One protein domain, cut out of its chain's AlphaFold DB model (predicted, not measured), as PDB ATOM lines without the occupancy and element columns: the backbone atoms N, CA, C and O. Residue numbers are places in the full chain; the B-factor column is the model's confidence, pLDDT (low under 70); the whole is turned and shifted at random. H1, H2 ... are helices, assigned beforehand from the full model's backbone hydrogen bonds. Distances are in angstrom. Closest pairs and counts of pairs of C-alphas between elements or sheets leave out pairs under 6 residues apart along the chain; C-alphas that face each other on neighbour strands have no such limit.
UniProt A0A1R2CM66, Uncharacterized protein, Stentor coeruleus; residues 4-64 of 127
ATOM      1  N   ASP A   4      10.466  30.006 -41.123       67.69
ATOM      2  CA  ASP A   4       9.086  29.900 -40.636       67.69
ATOM      3  C   ASP A   4       9.021  30.227 -39.138       67.69
ATOM      4  O   ASP A   4       8.260  31.090 -38.730       67.69
ATOM      5  N   TYR A   5       9.940  29.681 -38.330       69.81
ATOM      6  CA  TYR A   5      10.027  30.002 -36.899       69.81
ATOM      7  C   TYR A   5      10.284  31.495 -36.617       69.81
ATOM      8  O   TYR A   5       9.749  32.055 -35.659       69.81
ATOM      9  N   VAL A   6      11.110  32.160 -37.434       68.06
ATOM     10  CA  VAL A   6      11.438  33.590 -37.267       68.06
ATOM     11  C   VAL A   6      10.234  34.465 -37.611       68.06
ATOM     12  O   VAL A   6       9.955  35.438 -36.906       68.06
ATOM     13  N   PHE A   7       9.524  34.103 -38.677       70.25
ATOM     14  CA  PHE A   7       8.364  34.826 -39.180       70.25
ATOM     15  C   PHE A   7       7.111  34.592 -38.330       70.25
ATOM     16  O   PHE A   7       6.427  35.561 -38.005       70.25
ATOM     17  N   ASP A   8       6.886  33.367 -37.857       71.56
ATOM     18  CA  ASP A   8       5.822  33.034 -36.902       71.56
ATOM     19  C   ASP A   8       6.009  33.771 -35.570       71.56
ATOM     20  O   ASP A   8       5.044  34.200 -34.938       71.56
ATOM     21  N   SER A   9       7.263  33.975 -35.156       74.44
ATOM     22  CA  SER A   9       7.590  34.721 -33.936       74.44
ATOM     23  C   SER A   9       7.436  36.237 -34.094       74.44
ATOM     24  O   SER A   9       7.344  36.947 -33.093       74.44
ATOM     25  N   ASN A  10       7.436  36.760 -35.327       75.38
ATOM     26  CA  ASN A  10       7.368  38.195 -35.614       75.38
ATOM     27  C   ASN A  10       6.514  38.491 -36.863       75.38
ATOM     28  O   ASN A  10       7.039  38.967 -37.876       75.38
ATOM     29  N   PRO A  11       5.186  38.292 -36.794       77.31
ATOM     30  CA  PRO A  11       4.291  38.473 -37.940       77.31
ATOM     31  C   PRO A  11       4.301  39.905 -38.504       77.31
ATOM     32  O   PRO A  11       4.135  40.108 -39.705       77.31
ATOM     33  N   SER A  12       4.612  40.907 -37.676       81.62
ATOM     34  CA  SER A  12       4.751  42.308 -38.103       81.62
ATOM     35  C   SER A  12       5.881  42.545 -39.117       81.62
ATOM     36  O   SER A  12       5.865  43.538 -39.847       81.62
ATOM     37  N   ILE A  13       6.876  41.653 -39.185       78.06
ATOM     38  CA  ILE A  13       7.943  41.714 -40.191       78.06
ATOM     39  C   ILE A  13       7.398  41.301 -41.559       78.06
ATOM     40  O   ILE A  13       7.720  41.951 -42.552       78.06
ATOM     41  N   ILE A  14       6.536  40.281 -41.602       77.31
ATOM     42  CA  ILE A  14       5.885  39.807 -42.830       77.31
ATOM     43  C   ILE A  14       5.007  40.918 -43.412       77.31
ATOM     44  O   ILE A  14       5.130  41.249 -44.588       77.31
ATOM     45  N   GLU A  15       4.190  41.558 -42.573       80.88
ATOM     46  CA  GLU A  15       3.320  42.662 -42.994       80.88
ATOM     47  C   GLU A  15       4.124  43.842 -43.553       80.88
ATOM     48  O   GLU A  15       3.780  44.400 -44.596       80.88
ATOM     49  N   LYS A  16       5.242  44.205 -42.906       81.75
ATOM     50  CA  LYS A  16       6.138  45.264 -43.399       81.75
ATOM     51  C   LYS A  16       6.738  44.918 -44.753       81.75
ATOM     52  O   LYS A  16       6.774  45.770 -45.637       81.75
ATOM     53  N   VAL A  17       7.206  43.689 -44.904       79.56
ATOM     54  CA  VAL A  17       7.772  43.169 -46.147       79.56
ATOM     55  C   VAL A  17       6.746  43.226 -47.285       79.56
ATOM     56  O   VAL A  17       7.019  43.808 -48.334       79.56
ATOM     57  N   GLN A  18       5.540  42.711 -47.046       81.75
ATOM     58  CA  GLN A  18       4.456  42.701 -48.029       81.75
ATOM     59  C   GLN A  18       3.984  44.120 -48.368       81.75
ATOM     60  O   GLN A  18       3.712  44.420 -49.529       81.75
ATOM     61  N   SER A  19       3.960  45.033 -47.387       83.81
ATOM     62  CA  SER A  19       3.604  46.446 -47.600       83.81
ATOM     63  C   SER A  19       4.574  47.194 -48.522       83.81
ATOM     64  O   SER A  19       4.199  48.199 -49.122       83.81
ATOM     65  N   GLN A  20       5.806  46.698 -48.669       81.81
ATOM     66  CA  GLN A  20       6.806  47.230 -49.598       81.81
ATOM     67  C   GLN A  20       6.693  46.608 -51.002       81.81
ATOM     68  O   GLN A  20       7.491  46.925 -51.880       81.81
ATOM     69  N   GLY A  21       5.691  45.751 -51.226       83.38
ATOM     70  CA  GLY A  21       5.430  45.093 -52.505       83.38
ATOM     71  C   GLY A  21       6.294  43.858 -52.755       83.38
ATOM     72  O   GLY A  21       6.325  43.366 -53.882       83.38
ATOM     73  N   PHE A  22       6.995  43.358 -51.735       83.88
ATOM     74  CA  PHE A  22       7.785  42.142 -51.860       83.88
ATOM     75  C   PHE A  22       6.949  40.906 -51.540       83.88
ATOM     76  O   PHE A  22       6.229  40.854 -50.541       83.88
ATOM     77  N   ASP A  23       7.084  39.897 -52.394       84.06
ATOM     78  CA  ASP A  23       6.502  38.582 -52.183       84.06
ATOM     79  C   ASP A  23       7.245  37.818 -51.072       84.06
ATOM     80  O   ASP A  23       8.476  37.846 -50.974       84.06
ATOM     81  N   TYR A  24       6.472  37.141 -50.225       77.62
ATOM     82  CA  TYR A  24       6.983  36.446 -49.046       77.62
ATOM     83  C   TYR A  24       7.863  35.250 -49.426       77.62
ATOM     84  O   TYR A  24       8.958  35.090 -48.879       77.62
ATOM     85  N   ASP A  25       7.431  34.463 -50.412       82.19
ATOM     86  CA  ASP A  25       8.163  33.281 -50.868       82.19
ATOM     87  C   ASP A  25       9.505  33.675 -51.495       82.19
ATOM     88  O   ASP A  25      10.539  33.053 -51.235       82.19
ATOM     89  N   SER A  26       9.513  34.777 -52.244       84.00
ATOM     90  CA  SER A  26      10.716  35.365 -52.831       84.00
ATOM     91  C   SER A  26      11.736  35.793 -51.770       84.00
ATOM     92  O   SER A  26      12.941  35.610 -51.955       84.00
ATOM     93  N   ILE A  27      11.288  36.318 -50.626       82.31
ATOM     94  CA  ILE A  27      12.186  36.708 -49.528       82.31
ATOM     95  C   ILE A  27      12.731  35.502 -48.781       82.31
ATOM     96  O   ILE A  27      13.926  35.464 -48.485       82.31
ATOM     97  N   ILE A  28      11.901  34.487 -48.531       82.81
ATOM     98  CA  ILE A  28      12.380  33.217 -47.982       82.81
ATOM     99  C   ILE A  28      13.457  32.625 -48.888       82.81
ATOM    100  O   ILE A  28      14.496  32.175 -48.397       82.81
ATOM    101  N   PHE A  29      13.214  32.626 -50.200       85.44
ATOM    102  CA  PHE A  29      14.163  32.134 -51.186       85.44
ATOM    103  C   PHE A  29      15.490  32.902 -51.114       85.44
ATOM    104  O   PHE A  29      16.538  32.285 -50.934       85.44
ATOM    105  N   LEU A  30      15.450  34.237 -51.132       85.06
ATOM    106  CA  LEU A  30      16.649  35.077 -51.028       85.06
ATOM    107  C   LEU A  30      17.429  34.848 -49.728       85.06
ATOM    108  O   LEU A  30      18.655  34.757 -49.753       85.06
ATOM    109  N   CYS A  31      16.743  34.720 -48.590       84.69
ATOM    110  CA  CYS A  31      17.399  34.427 -47.318       84.69
ATOM    111  C   CYS A  31      18.091  33.057 -47.337       84.69
ATOM    112  O   CYS A  31      19.206  32.930 -46.831       84.69
ATOM    113  N   LYS A  32      17.458  32.033 -47.925       85.56
ATOM    114  CA  LYS A  32      18.059  30.696 -48.065       85.56
ATOM    115  C   LYS A  32      19.299  30.729 -48.956       85.56
ATOM    116  O   LYS A  32      20.327  30.202 -48.540       85.56
ATOM    117  N   GLU A  33      19.224  31.387 -50.110       87.75
ATOM    118  CA  GLU A  33      20.362  31.553 -51.023       87.75
ATOM    119  C   GLU A  33      21.523  32.279 -50.339       87.75
ATOM    120  O   GLU A  33      22.661  31.823 -50.395       87.75
ATOM    121  N   PHE A  34      21.239  33.361 -49.610       87.50
ATOM    122  CA  PHE A  34      22.257  34.102 -48.868       87.50
ATOM    123  C   PHE A  34      22.994  33.219 -47.851       87.50
ATOM    124  O   PHE A  34      24.223  33.175 -47.845       87.50
ATOM    125  N   PHE A  35      22.258  32.482 -47.012       84.88
ATOM    126  CA  PHE A  35      22.882  31.589 -46.034       84.88
ATOM    127  C   PHE A  35      23.590  30.399 -46.690       84.88
ATOM    128  O   PHE A  35      24.603  29.951 -46.156       84.88
ATOM    129  N   SER A  36      23.096  29.912 -47.834       86.06
ATOM    130  CA  SER A  36      23.780  28.883 -48.624       86.06
ATOM    131  C   SER A  36      25.127  29.392 -49.120       86.06
ATOM    132  O   SER A  36      26.141  28.761 -48.850       86.06
ATOM    133  N   ILE A  37      25.156  30.582 -49.732       86.06
ATOM    134  CA  ILE A  37      26.393  31.222 -50.193       86.06
ATOM    135  C   ILE A  37      27.360  31.382 -49.023       86.06
ATOM    136  O   ILE A  37      28.503  30.958 -49.134       86.06
ATOM    137  N   CYS A  38      26.914  31.927 -47.885       85.75
ATOM    138  CA  CYS A  38      27.762  32.056 -46.696       85.75
ATOM    139  C   CYS A  38      28.334  30.709 -46.223       85.75
ATOM    140  O   CYS A  38      29.478  30.666 -45.768       85.75
ATOM    141  N   GLY A  39      27.558  29.628 -46.337       81.38
ATOM    142  CA  GLY A  39      28.011  28.264 -46.074       81.38
ATOM    143  C   GLY A  39      29.072  27.790 -47.069       81.38
ATOM    144  O   GLY A  39      30.104  27.271 -46.645       81.38
ATOM    145  N   ASP A  40      28.866  28.029 -48.365       87.31
ATOM    146  CA  ASP A  40      29.785  27.632 -49.441       87.31
ATOM    147  C   ASP A  40      31.151  28.325 -49.326       87.31
ATOM    148  O   ASP A  40      32.188  27.712 -49.582       87.31
ATOM    149  N   ILE A  41      31.172  29.589 -48.888       86.19
ATOM    150  CA  ILE A  41      32.414  30.335 -48.623       86.19
ATOM    151  C   ILE A  41      32.954  30.142 -47.196       86.19
ATOM    152  O   ILE A  41      33.880  30.847 -46.792       86.19
ATOM    153  N   ALA A  42      32.404  29.181 -46.446       83.94
ATOM    154  CA  ALA A  42      32.823  28.809 -45.095       83.94
ATOM    155  C   ALA A  42      32.923  30.000 -44.122       83.94
ATOM    156  O   ALA A  42      33.843  30.074 -43.301       83.94
ATOM    157  N   LEU A  43      31.984  30.947 -44.207       77.62
ATOM    158  CA  LEU A  43      31.935  32.065 -43.269       77.62
ATOM    159  C   LEU A  43      31.455  31.607 -41.892       77.62
ATOM    160  O   LEU A  43      30.425  30.948 -41.750       77.62
ATOM    161  N   ASP A  44      32.186  32.028 -40.862       79.00
ATOM    162  CA  ASP A  44      31.772  31.863 -39.472       79.00
ATOM    163  C   ASP A  44      30.495  32.670 -39.183       79.00
ATOM    164  O   ASP A  44      30.303  33.768 -39.714       79.00
ATOM    165  N   GLN A  45      29.628  32.156 -38.307       73.62
ATOM    166  CA  GLN A  45      28.353  32.795 -37.961       73.62
ATOM    167  C   GLN A  45      28.522  34.230 -37.441       73.62
ATOM    168  O   GLN A  45      27.695  35.090 -37.749       73.62
ATOM    169  N   ASN A  46      29.606  34.514 -36.710       71.38
ATOM    170  CA  ASN A  46      29.896  35.866 -36.231       71.38
ATOM    171  C   ASN A  46      30.204  36.818 -37.394       71.38
ATOM    172  O   ASN A  46      29.742  37.958 -37.407       71.38
ATOM    173  N   ILE A  47      30.915  36.324 -38.410       76.62
ATOM    174  CA  ILE A  47      31.264  37.097 -39.605       76.62
ATOM    175  C   ILE A  47      30.020  37.346 -40.462       76.62
ATOM    176  O   ILE A  47      29.854  38.439 -40.997       76.62
ATOM    177  N   ILE A  48      29.106  36.372 -40.556       80.44
ATOM    178  CA  ILE A  48      27.822  36.549 -41.254       80.44
ATOM    179  C   ILE A  48      27.006  37.671 -40.594       80.44
ATOM    180  O   ILE A  48      26.463  38.532 -41.288       80.44
ATOM    181  N   GLY A  49      26.957  37.704 -39.258       76.44
ATOM    182  CA  GLY A  49      26.285  38.765 -38.506       76.44
ATOM    183  C   GLY A  49      26.891  40.153 -38.749       76.44
ATOM    184  O   GLY A  49      26.156  41.109 -39.003       76.44
ATOM    185  N   GLU A  50      28.223  40.267 -38.722       73.69
ATOM    186  CA  GLU A  50      28.931  41.515 -39.054       73.69
ATOM    187  C   GLU A  50      28.686  41.940 -40.511       73.69
ATOM    188  O   GLU A  50      28.429  43.112 -40.788       73.69
ATOM    189  N   PHE A  51      28.690  40.991 -41.447       77.94
ATOM    190  CA  PHE A  51      28.453  41.259 -42.862       77.94
ATOM    191  C   PHE A  51      27.041  41.800 -43.130       77.94
ATOM    192  O   PHE A  51      26.901  42.831 -43.790       77.94
ATOM    193  N   ILE A  52      25.999  41.176 -42.566       82.88
ATOM    194  CA  ILE A  52      24.609  41.659 -42.676       82.88
ATOM    195  C   ILE A  52      24.480  43.075 -42.101       82.88
ATOM    196  O   ILE A  52      23.817  43.932 -42.690       82.88
ATOM    197  N   ARG A  53      25.134  43.344 -40.966       77.69
ATOM    198  CA  ARG A  53      25.121  44.667 -40.334       77.69
ATOM    199  C   ARG A  53      25.760  45.723 -41.229       77.69
ATOM    200  O   ARG A  53      25.159  46.769 -41.454       77.69
ATOM    201  N   ASN A  54      26.922  45.420 -41.802       75.62
ATOM    202  CA  ASN A  54      27.611  46.318 -42.724       75.62
ATOM    203  C   ASN A  54      26.765  46.614 -43.971       75.62
ATOM    204  O   ASN A  54      26.675  47.770 -44.385       75.62
ATOM    205  N   LEU A  55      26.089  45.605 -44.537       80.31
ATOM    206  CA  LEU A  55      25.163  45.797 -45.659       80.31
ATOM    207  C   LEU A  55      24.008  46.736 -45.296       80.31
ATOM    208  O   LEU A  55      23.680  47.633 -46.072       80.31
ATOM    209  N   LYS A  56      23.423  46.571 -44.104       80.81
ATOM    210  CA  LYS A  56      22.371  47.461 -43.602       80.81
ATOM    211  C   LYS A  56      22.873  48.898 -43.454       80.81
ATOM    212  O   LYS A  56      22.198  49.814 -43.912       80.81
ATOM    213  N   THR A  57      24.061  49.100 -42.885       73.62
ATOM    214  CA  THR A  57      24.656  50.437 -42.727       73.62
ATOM    215  C   THR A  57      24.871  51.121 -44.077       73.62
ATOM    216  O   THR A  57      24.513  52.287 -44.240       73.62
ATOM    217  N   VAL A  58      25.399  50.396 -45.069       75.69
ATOM    218  CA  VAL A  58      25.573  50.921 -46.436       75.69
ATOM    219  C   VAL A  58      24.222  51.263 -47.069       75.69
ATOM    220  O   VAL A  58      24.080  52.325 -47.677       75.69
ATOM    221  N   TYR A  59      23.215  50.406 -46.893       80.88
ATOM    222  CA  TYR A  59      21.860  50.655 -47.380       80.88
ATOM    223  C   TYR A  59      21.228  51.896 -46.735       80.88
ATOM    224  O   TYR A  59      20.708  52.759 -47.442       80.88
ATOM    225  N   ASP A  60      21.291  52.032 -45.411       78.19
ATOM    226  CA  ASP A  60      20.726  53.181 -44.699       78.19
ATOM    227  C   ASP A  60      21.435  54.489 -45.106       78.19
ATOM    228  O   ASP A  60      20.759  55.484 -45.384       78.19
ATOM    229  N   PHE A  61      22.765  54.461 -45.268       73.12
ATOM    230  CA  PHE A  61      23.534  55.594 -45.793       73.12
ATOM    231  C   PHE A  61      23.103  55.977 -47.216       73.12
ATOM    232  O   PHE A  61      22.877  57.154 -47.499       73.12
ATOM    233  N   SER A  62      22.921  54.993 -48.105       78.81
ATOM    234  CA  SER A  62      22.479  55.236 -49.488       78.81
ATOM    235  C   SER A  62      21.080  55.857 -49.579       78.81
ATOM    236  O   SER A  62      20.788  56.586 -50.522       78.81
ATOM    237  N   ASN A  63      20.242  55.633 -48.562       80.12
ATOM    238  CA  ASN A  63      18.898  56.200 -48.449       80.12
ATOM    239  C   ASN A  63      18.855  57.519 -47.658       80.12
ATOM    240  O   ASN A  63      17.779  57.982 -47.282       80.12
ATOM    241  N   GLY A  64      20.010  58.129 -47.376       73.00
ATOM    242  CA  GLY A  64      20.099  59.422 -46.698       73.00
ATOM    243  C   GLY A  64      19.728  59.388 -45.213       73.00
ATOM    244  O   GLY A  64      19.602  60.448 -44.594       73.00
TER     245      GLY A  64
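What this domain is: This is residues 4 to 64 of the 127 residues of an uncharacterized protein of Stentor coeruleus (UniProt A0A1R2CM66). What shape does this domain make? The long helices H3 and H4 form an open V, meeting near one corner, while the short helices H1 and H2 sit at the other end of H3. Residues 52 to 64, most of H4 and the last two residues, stick out from the rest as a free arm. What is it made of, and how large is it? The printed part has 61 residues with four named helices in the order H1, H2, H3, H4 and no named strand, and its class is all helix. It is loose, with a radius of gyration of the C-alphas of 13.3 A and spans of 33 by 32 by 19 A.

Where its parts are: Where do the two short helices lie? H1 is residues 4 to 9, 8.4 A from first to last C-alpha, and begins with C-alpha 4 at (9.086, 29.900, -40.636). H2 is residues 11 to 19, 12.5 A long in the same sense. Where do the two long ones lie? H3 is residues 24 to 40, 24.4 A from C-alpha 24 at (6.983, 36.446, -49.046) to C-alpha 40. H4 is residues 45 to 62, 25.9 A, and ends with C-alpha 62 at (22.479, 55.236, -49.488).

How they stand to each other: How does H1 stand to H2? They are close but not clearly touching, about perpendicular at 73 degrees; their closest C-alphas, those of Phe 7 and Ile 14, are 6.7 A apart. How does H2 meet H3? They only just touch, with 3 pairs of C-alphas within 8 A, and only at the corner by their link, where H3 takes part with residue 24 alone. The closest C-alphas, of Gln 18 and Tyr 24, are 6.8 A apart, and the lines are about perpendicular at 74 degrees. How does H4 stand to the others? H3 and H4 are close but not clearly touching, with the C-alphas of Cys 38 and Ile 48 closest at 7.1 A; they run opposite ways at a steep tilt of 53 degrees. H4 is apart from H1 and H2, and H1 is apart from H3. Are the helix backbones complete? In H1, H2, H3 and H4 every O i to N i+4 pair is within hydrogen-bond range.

The domain as a whole: How far does it reach? The two C-alphas farthest apart, those of Ser 19 and Ala 42, are 34.2 A apart. Is it continuous? The printed part has no cut, and the links H1 to H2, H2 to H3 and H3 to H4 are tight. Where is the model's confidence low? The mean pLDDT of the printed part is 79.6, and residues 4 to 6 are under 70.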